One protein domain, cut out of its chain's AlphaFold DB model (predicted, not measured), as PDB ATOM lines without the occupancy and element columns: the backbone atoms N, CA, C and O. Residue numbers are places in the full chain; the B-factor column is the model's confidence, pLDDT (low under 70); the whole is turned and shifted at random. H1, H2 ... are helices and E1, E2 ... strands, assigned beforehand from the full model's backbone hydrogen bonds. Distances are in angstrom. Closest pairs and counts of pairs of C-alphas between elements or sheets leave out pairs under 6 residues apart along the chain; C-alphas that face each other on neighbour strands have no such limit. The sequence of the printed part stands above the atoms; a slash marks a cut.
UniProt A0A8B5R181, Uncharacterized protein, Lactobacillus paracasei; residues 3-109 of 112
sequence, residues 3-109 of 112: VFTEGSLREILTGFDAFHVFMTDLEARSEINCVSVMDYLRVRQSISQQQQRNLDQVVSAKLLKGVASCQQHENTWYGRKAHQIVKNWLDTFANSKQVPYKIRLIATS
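AT A GLANCE: This is residues 3 to 109 of the 112 residues of an uncharacterized protein of Lactobacillus paracasei (UniProt A0A8B5R181). A long helix, H3, makes the spine of an elongated helical body: H4 and H5 pack on it, H1 and H2 lie more loosely along it, and a small two-strand hairpin, E1 and E2, is set far off at one end, where residues 5 to 10 stick out free. H4 folds back from the end of H3, and H5 folds back again from the end of H4. The printed part has 107 residues, with two named strands followed by five named helices, and is mostly helix; the two strands make an antiparallel sheet. It is only just loose, close to compact, with a radius of gyration of the C-alphas of 15.9 A, and spans 51 by 31 by 23 A.

IN THESE COORDINATES: E1 is residues 3 to 5, beginning at C-alpha 3 (124.140, 208.754, 200.589), and E2 is residues 8 to 11. H1, residues 16 to 28, is 18.3 A from first to last C-alpha. H2 is residues 37 to 45, 12.2 A long. H3, residues 49 to 70, begins at C-alpha 49 (148.637, 204.183, 192.477) and is 31.0 A long. H4, residues 77 to 95, measures 26.9 A. H5, residues 101 to 108, ends at C-alpha 108 (157.734, 191.117, 210.579).

HOW THE PARTS SIT: H3 is the hub, touching H2, H4 and H5. H3 and H5 touch at a shallow tilt of 13 degrees, the same way, with the C-alphas of Leu 63 and Ala 107 closest at 6.1 A. H3 and H4 form a helical hairpin in which residues 63 to 70 of H3 touch residues 83 to 90 of H4; the closest C-alphas, of Cys 70 and His 83, are 5.9 A apart, and the tilt of 37 degrees is only just steep. H4 and H5 form a helical hairpin at a shallow tilt of 26 degrees, the closest C-alphas being those of Ala 94 and Arg 104, 4.3 A. H2 and H3, also a helical hairpin, only just touch, with 3 pairs of C-alphas within 8 A; those of Arg 44 and Gln 52 are closest at 5.6 A. H1 is close to H2 and H3 but not clearly touching; its closest C-alpha pair with H2 is Phe 19 and Val 43, 6.6 A. H1 is apart from H4 and H5. In the hairpin of E1 and E2, N 3 and O 10 are 2.9 A apart and N 5 and O 8 3.0 A, within hydrogen-bond range. In H1, H2, H3, H4 and H5 every O i to N i+4 pair is within that range.

THE WHOLE: The C-alphas farthest apart, of Gly 7 and His 73, are 52.4 A from each other. The printed part has no cut and no long link. Mean pLDDT of the printed part is 86.7; residues 3 to 5 and 7 to 14 are under 70.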
ATOM      1  N   VAL A   3     124.806 209.996 200.189       58.53
ATOM      2  CA  VAL A   3     124.140 208.754 200.589       58.53
ATOM      3  C   VAL A   3     123.028 209.090 201.568       58.53
ATOM      4  O   VAL A   3     123.233 209.798 202.554       58.53
ATOM      5  N   PHE A   4     121.832 208.586 201.281       56.84
ATOM      6  CA  PHE A   4     120.686 208.741 202.161       56.84
ATOM      7  C   PHE A   4     120.680 207.593 203.172       56.84
ATOM      8  O   PHE A   4     120.560 206.430 202.794       56.84
ATOM      9  N   THR A   5     120.847 207.914 204.453       59.56
ATOM     10  CA  THR A   5     120.798 206.938 205.552       59.56
ATOM     11  C   THR A   5     119.953 207.503 206.686       59.56
ATOM     12  O   THR A   5     120.081 208.677 207.037       59.56
ATOM     13  N   GLU A   6     119.046 206.679 207.219       70.06
ATOM     14  CA  GLU A   6     118.203 207.010 208.381       70.06
ATOM     15  C   GLU A   6     117.457 208.354 208.252       70.06
ATOM     16  O   GLU A   6     117.422 209.163 209.173       70.06
ATOM     17  N   GLY A   7     116.884 208.631 207.077       69.12
ATOM     18  CA  GLY A   7     116.114 209.861 206.846       69.12
ATOM     19  C   GLY A   7     116.953 211.131 206.653       69.12
ATOM     20  O   GLY A   7     116.381 212.209 206.518       69.12
ATOM     21  N   SER A   8     118.286 211.024 206.606       58.12
ATOM     22  CA  SER A   8     119.197 212.153 206.393       58.12
ATOM     23  C   SER A   8     120.094 211.945 205.171       58.12
ATOM     24  O   SER A   8     120.663 210.869 204.961       58.12
ATOM     25  N   LEU A   9     120.230 212.991 204.351       63.47
ATOM     26  CA  LEU A   9     121.198 213.037 203.259       63.47
ATOM     27  C   LEU A   9     122.566 213.368 203.869       63.47
ATOM     28  O   LEU A   9     122.753 214.464 204.393       63.47
ATOM     29  N   ARG A  10     123.508 212.424 203.830       61.47
ATOM     30  CA  ARG A  10     124.876 212.638 204.312       61.47
ATOM     31  C   ARG A  10     125.841 212.667 203.139       61.47
ATOM     32  O   ARG A  10     125.763 211.839 202.228       61.47
ATOM     33  N   GLU A  11     126.768 213.613 203.178       60.03
ATOM     34  CA  GLU A  11     127.911 213.611 202.279       60.03
ATOM     35  C   GLU A  11     128.945 212.612 202.795       60.03
ATOM     36  O   GLU A  11     129.490 212.754 203.888       60.03
ATOM     37  N   ILE A  12     129.189 211.566 202.009       58.75
ATOM     38  CA  ILE A  12     130.305 210.660 202.236       58.75
ATOM     39  C   ILE A  12     131.436 211.128 201.333       58.75
ATOM     40  O   ILE A  12     131.314 211.124 200.099       58.75
ATOM     41  N   LEU A  13     132.539 211.534 201.961       62.78
ATOM     42  CA  LEU A  13     133.781 211.821 201.260       62.78
ATOM     43  C   LEU A  13     134.227 210.542 200.547       62.78
ATOM     44  O   LEU A  13     134.298 209.466 201.141       62.78
ATOM     45  N   THR A  14     134.509 210.651 199.255       65.50
ATOM     46  CA  THR A  14     134.919 209.527 198.404       65.50
ATOM     47  C   THR A  14     136.120 209.934 197.567       65.50
ATOM     48  O   THR A  14     136.221 211.089 197.164       65.50
ATOM     49  N   GLY A  15     137.009 208.991 197.257       70.56
ATOM     50  CA  GLY A  15     138.168 209.268 196.407       70.56
ATOM     51  C   GLY A  15     139.193 210.186 197.083       70.56
ATOM     52  O   GLY A  15     139.670 209.882 198.175       70.56
ATOM     53  N   PHE A  16     139.564 211.283 196.415       74.25
ATOM     54  CA  PHE A  16     140.670 212.164 196.815       74.25
ATOM     55  C   PHE A  16     140.458 212.838 198.181       74.25
ATOM     56  O   PHE A  16     141.381 212.846 198.993       74.25
ATOM     57  N   ASP A  17     139.252 213.323 198.473       76.06
ATOM     58  CA  ASP A  17     138.977 214.057 199.717       76.06
ATOM     59  C   ASP A  17     138.991 213.139 200.944       76.06
ATOM     60  O   ASP A  17     139.554 213.479 201.983       76.06
ATOM     61  N   ALA A  18     138.454 211.921 200.805       75.62
ATOM     62  CA  ALA A  18     138.513 210.903 201.855       75.62
ATOM     63  C   ALA A  18     139.957 210.494 202.171       75.62
ATOM     64  O   ALA A  18     140.319 210.313 203.332       75.62
ATOM     65  N   PHE A  19     140.787 210.376 201.132       83.56
ATOM     66  CA  PHE A  19     142.215 210.119 201.279       83.56
ATOM     67  C   PHE A  19     142.927 211.263 201.999       83.56
ATOM     68  O   PHE A  19     143.705 210.999 202.910       83.56
ATOM     69  N   HIS A  20     142.656 212.513 201.620       84.38
ATOM     70  CA  HIS A  20     143.288 213.671 202.245       84.38
ATOM     71  C   HIS A  20     142.946 213.768 203.731       84.38
ATOM     72  O   HIS A  20     143.854 213.876 204.546       84.38
ATOM     73  N   VAL A  21     141.664 213.639 204.092       84.56
ATOM     74  CA  VAL A  21     141.229 213.649 205.498       84.56
ATOM     75  C   VAL A  21     141.871 212.509 206.284       84.56
ATOM     76  O   VAL A  21     142.393 212.736 207.373       84.56
ATOM     77  N   PHE A  22     141.897 211.297 205.721       85.75
ATOM     78  CA  PHE A  22     142.540 210.149 206.360       85.75
ATOM     79  C   PHE A  22     144.045 210.361 206.571       85.75
ATOM     80  O   PHE A  22     144.566 210.048 207.635       85.75
ATOM     81  N   MET A  23     144.748 210.902 205.574       89.69
ATOM     82  CA  MET A  23     146.181 211.185 205.674       89.69
ATOM     83  C   MET A  23     146.472 212.277 206.701       89.69
ATOM     84  O   MET A  23     147.371 212.107 207.518       89.69
ATOM     85  N   THR A  24     145.692 213.361 206.704       88.31
ATOM     86  CA  THR A  24     145.841 214.448 207.678       88.31
ATOM     87  C   THR A  24     145.607 213.960 209.107       88.31
ATOM     88  O   THR A  24     146.406 214.278 209.986       88.31
ATOM     89  N   ASP A  25     144.576 213.142 209.342       87.62
ATOM     90  CA  ASP A  25     144.355 212.506 210.648       87.62
ATOM     91  C   ASP A  25     145.537 211.601 211.028       87.62
ATOM     92  O   ASP A  25     146.150 211.760 212.084       87.62
ATOM     93  N   LEU A  26     145.941 210.702 210.126       87.81
ATOM     94  CA  LEU A  26     147.011 209.739 210.377       87.81
ATOM     95  C   LEU A  26     148.360 210.402 210.714       87.81
ATOM     96  O   LEU A  26     149.116 209.901 211.558       87.81
ATOM     97  N   GLU A  27     148.679 211.514 210.057       86.38
ATOM     98  CA  GLU A  27     149.890 212.295 210.308       86.38
ATOM     99  C   GLU A  27     149.827 213.057 211.636       86.38
ATOM    100  O   GLU A  27     150.821 213.069 212.364       86.38
ATOM    101  N   ALA A  28     148.665 213.619 211.988       87.06
ATOM    102  CA  ALA A  28     148.459 214.347 213.242       87.06
ATOM    103  C   ALA A  28     148.495 213.436 214.482       87.06
ATOM    104  O   ALA A  28     148.883 213.871 215.568       87.06
ATOM    105  N   ARG A  29     148.116 212.163 214.333       86.50
ATOM    106  CA  ARG A  29     148.063 211.203 215.441       86.50
ATOM    107  C   ARG A  29     149.446 210.847 215.980       86.50
ATOM    108  O   ARG A  29     150.312 210.342 215.259       86.50
ATOM    109  N   SER A  30     149.651 211.054 217.278       84.44
ATOM    110  CA  SER A  30     150.896 210.690 217.965       84.44
ATOM    111  C   SER A  30     150.971 209.205 218.316       84.44
ATOM    112  O   SER A  30     152.063 208.699 218.574       84.44
ATOM    113  N   GLU A  31     149.839 208.493 218.340       87.00
ATOM    114  CA  GLU A  31     149.821 207.075 218.688       87.00
ATOM    115  C   GLU A  31     150.515 206.236 217.607       87.00
ATOM    116  O   GLU A  31     150.380 206.473 216.405       87.00
ATOM    117  N   ILE A  32     151.269 205.222 218.033       85.31
ATOM    118  CA  ILE A  32     152.011 204.355 217.110       85.31
ATOM    119  C   ILE A  32     151.045 203.437 216.347       85.31
ATOM    120  O   ILE A  32     151.108 203.334 215.126       85.31
ATOM    121  N   ASN A  33     150.104 202.827 217.062       87.12
ATOM    122  CA  ASN A  33     149.090 201.898 216.563       87.12
ATOM    123  C   ASN A  33     147.799 202.609 216.107       87.12
ATOM    124  O   ASN A  33     146.696 202.119 216.343       87.12
ATOM    125  N   CYS A  34     147.928 203.780 215.481       87.75
ATOM    126  CA  CYS A  34     146.804 204.651 215.118       87.75
ATOM    127  C   CYS A  34     146.022 204.219 213.865       87.75
ATOM    128  O   CYS A  34     144.973 204.794 213.586       87.75
ATOM    129  N   VAL A  35     146.503 203.225 213.114       90.94
ATOM    130  CA  VAL A  35     145.877 202.772 211.864       90.94
ATOM    131  C   VAL A  35     145.560 201.286 211.910       90.94
ATOM    132  O   VAL A  35     146.444 200.463 212.137       90.94
ATOM    133  N   SER A  36     144.305 200.911 211.669       93.44
ATOM    134  CA  SER A  36     143.936 199.501 211.540       93.44
ATOM    135  C   SER A  36     144.309 198.961 210.152       93.44
ATOM    136  O   SER A  36     144.327 199.696 209.164       93.44
ATOM    137  N   VAL A  37     144.564 197.651 210.047       94.25
ATOM    138  CA  VAL A  37     144.788 196.997 208.742       94.25
ATOM    139  C   VAL A  37     143.575 197.158 207.825       94.25
ATOM    140  O   VAL A  37     143.741 197.346 206.624       94.25
ATOM    141  N   MET A  38     142.360 197.118 208.379       92.75
ATOM    142  CA  MET A  38     141.128 197.240 207.598       92.75
ATOM    143  C   MET A  38     140.967 198.635 206.999       92.75
ATOM    144  O   MET A  38     140.640 198.746 205.819       92.75
ATOM    145  N   ASP A  39     141.235 199.688 207.774       91.00
ATOM    146  CA  ASP A  39     141.132 201.066 207.282       91.00
ATOM    147  C   ASP A  39     142.220 201.356 206.251       91.00
ATOM    148  O   ASP A  39     141.925 201.888 205.182       91.00
ATOM    149  N   TYR A  40     143.450 200.899 206.508       93.56
ATOM    150  CA  TYR A  40     144.536 200.964 205.533       93.56
ATOM    151  C   TYR A  40     144.149 200.305 204.202       93.56
ATOM    152  O   TYR A  40     144.268 200.934 203.153       93.56
ATOM    153  N   LEU A  41     143.652 199.064 204.226       93.81
ATOM    154  CA  LEU A  41     143.273 198.342 203.008       93.81
ATOM    155  C   LEU A  41     142.087 198.998 202.294       93.81
ATOM    156  O   LEU A  41     142.124 199.126 201.070       93.81
ATOM    157  N   ARG A  42     141.072 199.454 203.041       90.56
ATOM    158  CA  ARG A  42     139.900 200.146 202.488       90.56
ATOM    159  C   ARG A  42     140.315 201.410 201.736       90.56
ATOM    160  O   ARG A  42     139.959 201.561 200.572       90.56
ATOM    161  N   VAL A  43     141.103 202.279 202.374       90.25
ATOM    162  CA  VAL A  43     141.570 203.537 201.766       90.25
ATOM    163  C   VAL A  43     142.490 203.248 200.584       90.25
ATOM    164  O   VAL A  43     142.356 203.856 199.525       90.25
ATOM    165  N   ARG A  44     143.392 202.272 200.715       92.19
ATOM    166  CA  ARG A  44     144.324 201.897 199.646       92.19
ATOM    167  C   ARG A  44     143.614 201.402 198.380       92.19
ATOM    168  O   ARG A  44     144.099 201.666 197.284       92.19
ATOM    169  N   GLN A  45     142.493 200.692 198.510       90.19
ATOM    170  CA  GLN A  45     141.713 200.194 197.369       90.19
ATOM    171  C   GLN A  45     140.957 201.302 196.622       90.19
ATOM    172  O   GLN A  45     140.698 201.157 195.431       90.19
ATOM    173  N   SER A  46     140.629 202.412 197.288       87.12
ATOM    174  CA  SER A  46     139.820 203.499 196.720       87.12
ATOM    175  C   SER A  46     140.626 204.651 196.104       87.12
ATOM    176  O   SER A  46     140.040 205.665 195.729       87.12
ATOM    177  N   ILE A  47     141.958 204.542 196.041       88.56
ATOM    178  CA  ILE A  47     142.861 205.634 195.634       88.56
ATOM    179  C   ILE A  47     143.794 205.226 194.489       88.56
ATOM    180  O   ILE A  47     144.059 204.042 194.259       88.56
ATOM    181  N   SER A  48     144.326 206.224 193.779       90.06
ATOM    182  CA  SER A  48     145.254 206.026 192.657       90.06
ATOM    183  C   SER A  48     146.584 205.399 193.095       90.06
ATOM    184  O   SER A  48     146.997 205.534 194.244       90.06
ATOM    185  N   GLN A  49     147.328 204.786 192.169       91.19
ATOM    186  CA  GLN A  49     148.637 204.183 192.477       91.19
ATOM    187  C   GLN A  49     149.640 205.174 193.094       91.19
ATOM    188  O   GLN A  49     150.453 204.789 193.934       91.19
ATOM    189  N   GLN A  50     149.596 206.453 192.703       91.31
ATOM    190  CA  GLN A  50     150.452 207.474 193.308       91.31
ATOM    191  C   GLN A  50     150.090 207.702 194.779       91.31
ATOM    192  O   GLN A  50     150.969 207.712 195.635       91.31
ATOM    193  N   GLN A  51     148.800 207.816 195.086       90.69
ATOM    194  CA  GLN A  51     148.318 207.988 196.456       90.69
ATOM    195  C   GLN A  51     148.537 206.730 197.303       90.69
ATOM    196  O   GLN A  51     148.885 206.847 198.474       90.69
ATOM    197  N   GLN A  52     148.426 205.534 196.713       93.50
ATOM    198  CA  GLN A  52     148.795 204.283 197.383       93.50
ATOM    199  C   GLN A  52     150.254 204.311 197.834       93.50
ATOM    200  O   GLN A  52     150.538 203.933 198.963       93.50
ATOM    201  N   ARG A  53     151.177 204.800 196.993       93.31
ATOM    202  CA  ARG A  53     152.593 204.931 197.367       93.31
ATOM    203  C   ARG A  53     152.794 205.896 198.536       93.31
ATOM    204  O   ARG A  53     153.552 205.569 199.445       93.31
ATOM    205  N   ASN A  54     152.096 207.031 198.544       92.19
ATOM    206  CA  ASN A  54     152.168 207.998 199.644       92.19
ATOM    207  C   ASN A  54     151.610 207.406 200.953       92.19
ATOM    208  O   ASN A  54     152.251 207.496 201.998       92.19
ATOM    209  N   LEU A  55     150.456 206.732 200.887       93.75
ATOM    210  CA  LEU A  55     149.876 206.021 202.027       93.75
ATOM    211  C   LEU A  55     150.824 204.939 202.559       93.75
ATOM    212  O   LEU A  55     151.080 204.863 203.759       93.75
ATOM    213  N   ASP A  56     151.373 204.122 201.658       94.88
ATOM    214  CA  ASP A  56     152.313 203.050 201.984       94.88
ATOM    215  C   ASP A  56     153.567 203.615 202.682       94.88
ATOM    216  O   ASP A  56     154.065 203.000 203.624       94.88
ATOM    217  N   GLN A  57     154.057 204.798 202.288       94.31
ATOM    218  CA  GLN A  57     155.183 205.475 202.946       94.31
ATOM    219  C   GLN A  57     154.851 205.918 204.376       94.31
ATOM    220  O   GLN A  57     155.625 205.632 205.292       94.31
ATOM    221  N   VAL A  58     153.701 206.564 204.593       92.94
ATOM    222  CA  VAL A  58     153.295 207.014 205.937       92.94
ATOM    223  C   VAL A  58     153.071 205.823 206.867       92.94
ATOM    224  O   VAL A  58     153.595 205.799 207.985       92.94
ATOM    225  N   VAL A  59     152.379 204.786 206.392       94.62
ATOM    226  CA  VAL A  59     152.173 203.551 207.161       94.62
ATOM    227  C   VAL A  59     153.504 202.853 207.444       94.62
ATOM    228  O   VAL A  59     153.730 202.426 208.575       94.62
ATOM    229  N   SER A  60     154.430 202.807 206.480       94.81
ATOM    230  CA  SER A  60     155.783 202.270 206.700       94.81
ATOM    231  C   SER A  60     156.508 202.993 207.834       94.81
ATOM    232  O   SER A  60     157.078 202.343 208.709       94.81
ATOM    233  N   ALA A  61     156.462 204.328 207.860       92.75
ATOM    234  CA  ALA A  61     157.100 205.119 208.908       92.75
ATOM    235  C   ALA A  61     156.495 204.838 210.296       92.75
ATOM    236  O   ALA A  61     157.231 204.711 211.277       92.75
ATOM    237  N   LYS A  62     155.168 204.682 210.392       93.25
ATOM    238  CA  LYS A  62     154.488 204.314 211.648       93.25
ATOM    239  C   LYS A  62     154.852 202.898 212.098       93.25
ATOM    240  O   LYS A  62     155.169 202.698 213.268       93.25
ATOM    241  N   LEU A  63     154.881 201.931 211.179       94.50
ATOM    242  CA  LEU A  63     155.290 200.557 211.482       94.50
ATOM    243  C   LEU A  63     156.741 200.500 211.964       94.50
ATOM    244  O   LEU A  63     157.012 199.840 212.959       94.50
ATOM    245  N   LEU A  64     157.656 201.241 211.331       93.31
ATOM    246  CA  LEU A  64     159.048 201.350 211.782       93.31
ATOM    247  C   LEU A  64     159.154 201.931 213.197       93.31
ATOM    248  O   LEU A  64     159.937 201.428 214.002       93.31
ATOM    249  N   LYS A  65     158.340 202.941 213.535       91.62
ATOM    250  CA  LYS A  65     158.251 203.460 214.911       91.62
ATOM    251  C   LYS A  65     157.715 202.411 215.889       91.62
ATOM    252  O   LYS A  65     158.251 202.290 216.985       91.62
ATOM    253  N   GLY A  66     156.705 201.631 215.502       90.69
ATOM    254  CA  GLY A  66     156.153 200.558 216.344       90.69
ATOM    255  C   GLY A  66     157.151 199.445 216.590       90.69
ATOM    256  O   GLY A  66     157.381 199.050 217.728       90.69
ATOM    257  N   VAL A  67     157.829 199.028 215.525       91.75
ATOM    258  CA  VAL A  67     158.989 198.150 215.575       91.75
ATOM    259  C   VAL A  67     159.989 198.730 216.578       91.75
ATOM    260  O   VAL A  67     160.281 198.073 217.572       91.75
ATOM    261  N   ALA A  68     160.507 199.949 216.386       90.06
ATOM    262  CA  ALA A  68     161.450 200.611 217.304       90.06
ATOM    263  C   ALA A  68     160.988 200.589 218.773       90.06
ATOM    264  O   ALA A  68     161.759 200.170 219.634       90.06
ATOM    265  N   SER A  69     159.726 200.931 219.040       89.19
ATOM    266  CA  SER A  69     159.136 200.907 220.382       89.19
ATOM    267  C   SER A  69     159.157 199.509 221.013       89.19
ATOM    268  O   SER A  69     159.548 199.378 222.168       89.19
ATOM    269  N   CYS A  70     158.882 198.441 220.258       87.69
ATOM    270  CA  CYS A  70     158.987 197.071 220.778       87.69
ATOM    271  C   CYS A  70     160.428 196.619 221.100       87.69
ATOM    272  O   CYS A  70     160.605 195.583 221.728       87.69
ATOM    273  N   GLN A  71     161.475 197.342 220.683       84.19
ATOM    274  CA  GLN A  71     162.851 197.058 221.133       84.19
ATOM    275  C   GLN A  71     163.192 197.727 222.466       84.19
ATOM    276  O   GLN A  71     164.209 197.390 223.067       84.19
ATOM    277  N   GLN A  72     162.390 198.697 222.908       82.75
ATOM    278  CA  GLN A  72     162.635 199.405 224.155       82.75
ATOM    279  C   GLN A  72     162.183 198.538 225.331       82.75
ATOM    280  O   GLN A  72     161.155 197.856 225.273       82.75
ATOM    281  N   HIS A  73     162.988 198.524 226.391       74.75
ATOM    282  CA  HIS A  73     162.709 197.703 227.557       74.75
ATOM    283  C   HIS A  73     161.721 198.426 228.479       74.75
ATOM    284  O   HIS A  73     161.999 199.522 228.957       74.75
ATOM    285  N   GLU A  74     160.571 197.801 228.733       82.88
ATOM    286  CA  GLU A  74     159.496 198.371 229.547       82.88
ATOM    287  C   GLU A  74     159.394 197.667 230.904       82.88
ATOM    288  O   GLU A  74     159.021 196.494 230.985       82.88
ATOM    289  N   ASN A  75     159.679 198.396 231.985       82.25
ATOM    290  CA  ASN A  75     159.675 197.851 233.351       82.25
ATOM    291  C   ASN A  75     158.340 198.054 234.081       82.25
ATOM    292  O   ASN A  75     158.081 197.434 235.114       82.25
ATOM    293  N   THR A  76     157.463 198.907 233.551       90.25
ATOM    294  CA  THR A  76     156.159 199.181 234.160       90.25
ATOM    295  C   THR A  76     155.091 198.229 233.622       90.25
ATOM    296  O   THR A  76     155.178 197.710 232.507       90.25
ATOM    297  N   TRP A  77     154.045 197.972 234.412       88.19
ATOM    298  CA  TRP A  77     152.891 197.199 233.937       88.19
ATOM    299  C   TRP A  77     152.221 197.860 232.719       88.19
ATOM    300  O   TRP A  77     151.925 197.181 231.737       88.19
ATOM    301  N   TYR A  78     152.058 199.187 232.749       85.94
ATOM    302  CA  TYR A  78     151.489 199.955 231.639       85.94
ATOM    303  C   TYR A  78     152.360 199.885 230.379       85.94
ATOM    304  O   TYR A  78     151.826 199.657 229.295       85.94
ATOM    305  N   GLY A  79     153.684 199.988 230.523       87.38
ATOM    306  CA  GLY A  79     154.636 199.837 229.421       87.38
ATOM    307  C   GLY A  79     154.563 198.455 228.772       87.38
ATOM    308  O   GLY A  79     154.430 198.342 227.557       87.38
ATOM    309  N   ARG A  80     154.506 197.384 229.576       88.94
ATOM    310  CA  ARG A  80     154.311 196.011 229.067       88.94
ATOM    311  C   ARG A  80     152.984 195.840 228.324       88.94
ATOM    312  O   ARG A  80     152.943 195.190 227.281       88.94
ATOM    313  N   LYS A  81     151.899 196.443 228.822       90.31
ATOM    314  CA  LYS A  81     150.594 196.419 228.144       90.31
ATOM    315  C   LYS A  81     150.635 197.176 226.813       90.31
ATOM    316  O   LYS A  81     150.144 196.655 225.815       90.31
ATOM    317  N   ALA A  82     151.240 198.364 226.782       88.88
ATOM    318  CA  ALA A  82     151.424 199.141 225.559       88.88
ATOM    319  C   ALA A  82     152.266 198.371 224.528       88.88
ATOM    320  O   ALA A  82     151.858 198.248 223.374       88.88
ATOM    321  N   HIS A  83     153.367 197.755 224.964       91.19
ATOM    322  CA  HIS A  83     154.194 196.886 224.132       91.19
ATOM    323  C   HIS A  83     153.378 195.739 223.518       91.19
ATOM    324  O   HIS A  83     153.446 195.513 222.312       91.19
ATOM    325  N   GLN A  84     152.566 195.029 224.311       91.19
ATOM    326  CA  GLN A  84     151.739 193.934 223.795       91.19
ATOM    327  C   GLN A  84     150.726 194.418 222.747       91.19
ATOM    328  O   GLN A  84     150.496 193.736 221.750       91.19
ATOM    329  N   ILE A  85     150.135 195.600 222.946       92.31
ATOM    330  CA  ILE A  85     149.210 196.204 221.981       92.31
ATOM    331  C   ILE A  85     149.933 196.511 220.663       92.31
ATOM    332  O   ILE A  85     149.430 196.151 219.598       92.31
ATOM    333  N   VAL A  86     151.115 197.132 220.722       93.06
ATOM    334  CA  VAL A  86     151.919 197.435 219.528       93.06
ATOM    335  C   VAL A  86     152.358 196.147 218.829       93.06
ATOM    336  O   VAL A  86     152.270 196.064 217.607       93.06
ATOM    337  N   LYS A  87     152.745 195.109 219.578       93.12
ATOM    338  CA  LYS A  87     153.096 193.795 219.024       93.12
ATOM    339  C   LYS A  87     151.923 193.153 218.278       93.12
ATOM    340  O   LYS A  87     152.070 192.817 217.108       93.12
ATOM    341  N   ASN A  88     150.746 193.077 218.898       93.88
ATOM    342  CA  ASN A  88     149.540 192.539 218.257       93.88
ATOM    343  C   ASN A  88     149.165 193.330 216.990       93.88
ATOM    344  O   ASN A  88     148.716 192.770 215.988       93.88
ATOM    345  N   TRP A  89     149.350 194.649 217.032       95.12
ATOM    346  CA  TRP A  89     149.118 195.519 215.889       95.12
ATOM    347  C   TRP A  89     150.078 195.211 214.728       95.12
ATOM    348  O   TRP A  89     149.616 194.991 213.606       95.12
ATOM    349  N   LEU A  90     151.385 195.098 214.997       95.31
ATOM    350  CA  LEU A  90     152.383 194.672 214.007       95.31
ATOM    351  C   LEU A  90     152.059 193.277 213.448       95.31
ATOM    352  O   LEU A  90     152.074 193.088 212.232       95.31
ATOM    353  N   ASP A  91     151.672 192.329 214.302       94.75
ATOM    354  CA  ASP A  91     151.286 190.974 213.892       94.75
ATOM    355  C   ASP A  91     150.090 190.977 212.934       94.75
ATOM    356  O   ASP A  91     150.048 190.201 211.978       94.75
ATOM    357  N   THR A  92     149.135 191.887 213.134       95.00
ATOM    358  CA  THR A  92     147.982 192.031 212.235       95.00
ATOM    359  C   THR A  92     148.431 192.473 210.835       95.00
ATOM    360  O   THR A  92     147.963 191.931 209.831       95.00
ATOM    361  N   PHE A  93     149.378 193.415 210.747       95.62
ATOM    362  CA  PHE A  93     149.964 193.846 209.472       95.62
ATOM    363  C   PHE A  93     150.815 192.750 208.822       95.62
ATOM    364  O   PHE A  93     150.718 192.540 207.613       95.62
ATOM    365  N   ALA A  94     151.620 192.030 209.605       94.44
ATOM    366  CA  ALA A  94     152.504 190.978 209.111       94.44
ATOM    367  C   ALA A  94     151.730 189.791 208.512       94.44
ATOM    368  O   ALA A  94     152.111 189.265 207.464       94.44
ATOM    369  N   ASN A  95     150.626 189.391 209.152       95.06
ATOM    370  CA  ASN A  95     149.870 188.190 208.787       95.06
ATOM    371  C   ASN A  95     148.776 188.430 207.736       95.06
ATOM    372  O   ASN A  95     148.254 187.477 207.149       95.06
ATOM    373  N   SER A  96     148.425 189.686 207.449       94.81
ATOM    374  CA  SER A  96     147.410 189.991 206.440       94.81
ATOM    375  C   SER A  96     147.955 189.813 205.022       94.81
ATOM    376  O   SER A  96     148.781 190.584 204.538       94.81
ATOM    377  N   LYS A  97     147.452 188.802 204.301       93.56
ATOM    378  CA  LYS A  97     147.866 188.508 202.913       93.56
ATOM    379  C   LYS A  97     147.558 189.641 201.930       93.56
ATOM    380  O   LYS A  97     148.234 189.736 200.911       93.56
ATOM    381  N   GLN A  98     146.562 190.472 202.239       94.12
ATOM    382  CA  GLN A  98     146.141 191.603 201.409       94.12
ATOM    383  C   GLN A  98     147.066 192.820 201.558       94.12
ATOM    384  O   GLN A  98     147.074 193.696 200.695       94.12
ATOM    385  N   VAL A  99     147.857 192.881 202.634       95.75
ATOM    386  CA  VAL A  99     148.850 193.939 202.833       95.75
ATOM    387  C   VAL A  99     150.018 193.717 201.861       95.75
ATOM    388  O   VAL A  99     150.520 192.591 201.756       95.75
ATOM    389  N   PRO A 100     150.494 194.764 201.152       95.75
ATOM    390  CA  PRO A 100     151.629 194.650 200.247       95.75
ATOM    391  C   PRO A 100     152.858 194.052 200.929       95.75
ATOM    392  O   PRO A 100     153.203 194.415 202.054       95.75
ATOM    393  N   TYR A 101     153.568 193.180 200.212       94.25
ATOM    394  CA  TYR A 101     154.700 192.423 200.752       94.25
ATOM    395  C   TYR A 101     155.736 193.297 201.481       94.25
ATOM    396  O   TYR A 101     156.161 192.953 202.580       94.25
ATOM    397  N   LYS A 102     156.085 194.459 200.913       93.31
ATOM    398  CA  LYS A 102     157.039 195.405 201.518       93.31
ATOM    399  C   LYS A 102     156.593 195.909 202.896       93.31
ATOM    400  O   LYS A 102     157.419 196.023 203.789       93.31
ATOM    401  N   ILE A 103     155.298 196.166 203.075       95.06
ATOM    402  CA  ILE A 103     154.722 196.626 204.346       95.06
ATOM    403  C   ILE A 103     154.711 195.486 205.367       95.06
ATOM    404  O   ILE A 103     155.117 195.681 206.512       95.06
ATOM    405  N   ARG A 104     154.329 194.274 204.940       95.25
ATOM    406  CA  ARG A 104     154.383 193.092 205.815       95.25
ATOM    407  C   ARG A 104     155.798 192.833 206.323       95.25
ATOM    408  O   ARG A 104     155.961 192.579 207.506       95.25
ATOM    409  N   LEU A 105     156.810 192.944 205.456       93.94
ATOM    410  CA  LEU A 105     158.214 192.749 205.835       93.94
ATOM    411  C   LEU A 105     158.658 193.688 206.961       93.94
ATOM    412  O   LEU A 105     159.343 193.246 207.883       93.94
ATOM    413  N   ILE A 106     158.249 194.959 206.913       93.31
ATOM    414  CA  ILE A 106     158.526 195.914 207.993       93.31
ATOM    415  C   ILE A 106     157.885 195.417 209.292       93.31
ATOM    416  O   ILE A 106     158.562 195.333 210.314       93.31
ATOM    417  N   ALA A 107     156.611 195.024 209.243       91.31
ATOM    418  CA  ALA A 107     155.885 194.535 210.411       91.31
ATOM    419  C   ALA A 107     156.454 193.218 210.987       91.31
ATOM    420  O   ALA A 107     156.378 192.994 212.190       91.31
ATOM    421  N   THR A 108     157.081 192.372 210.159       88.50
ATOM    422  CA  THR A 108     157.734 191.117 210.579       88.50
ATOM    423  C   THR A 108     159.107 191.321 211.229       88.50
ATOM    424  O   THR A 108     159.596 190.429 211.917       88.50
ATOM    425  N   SER A 109     159.753 192.475 211.044       77.31
ATOM    426  CA  SER A 109     161.171 192.685 211.390       77.31
ATOM    427  C   SER A 109     161.547 192.547 212.882       77.31
ATOM    428  O   SER A 109     162.724 192.673 213.210       77.31
TER     429      SER A 109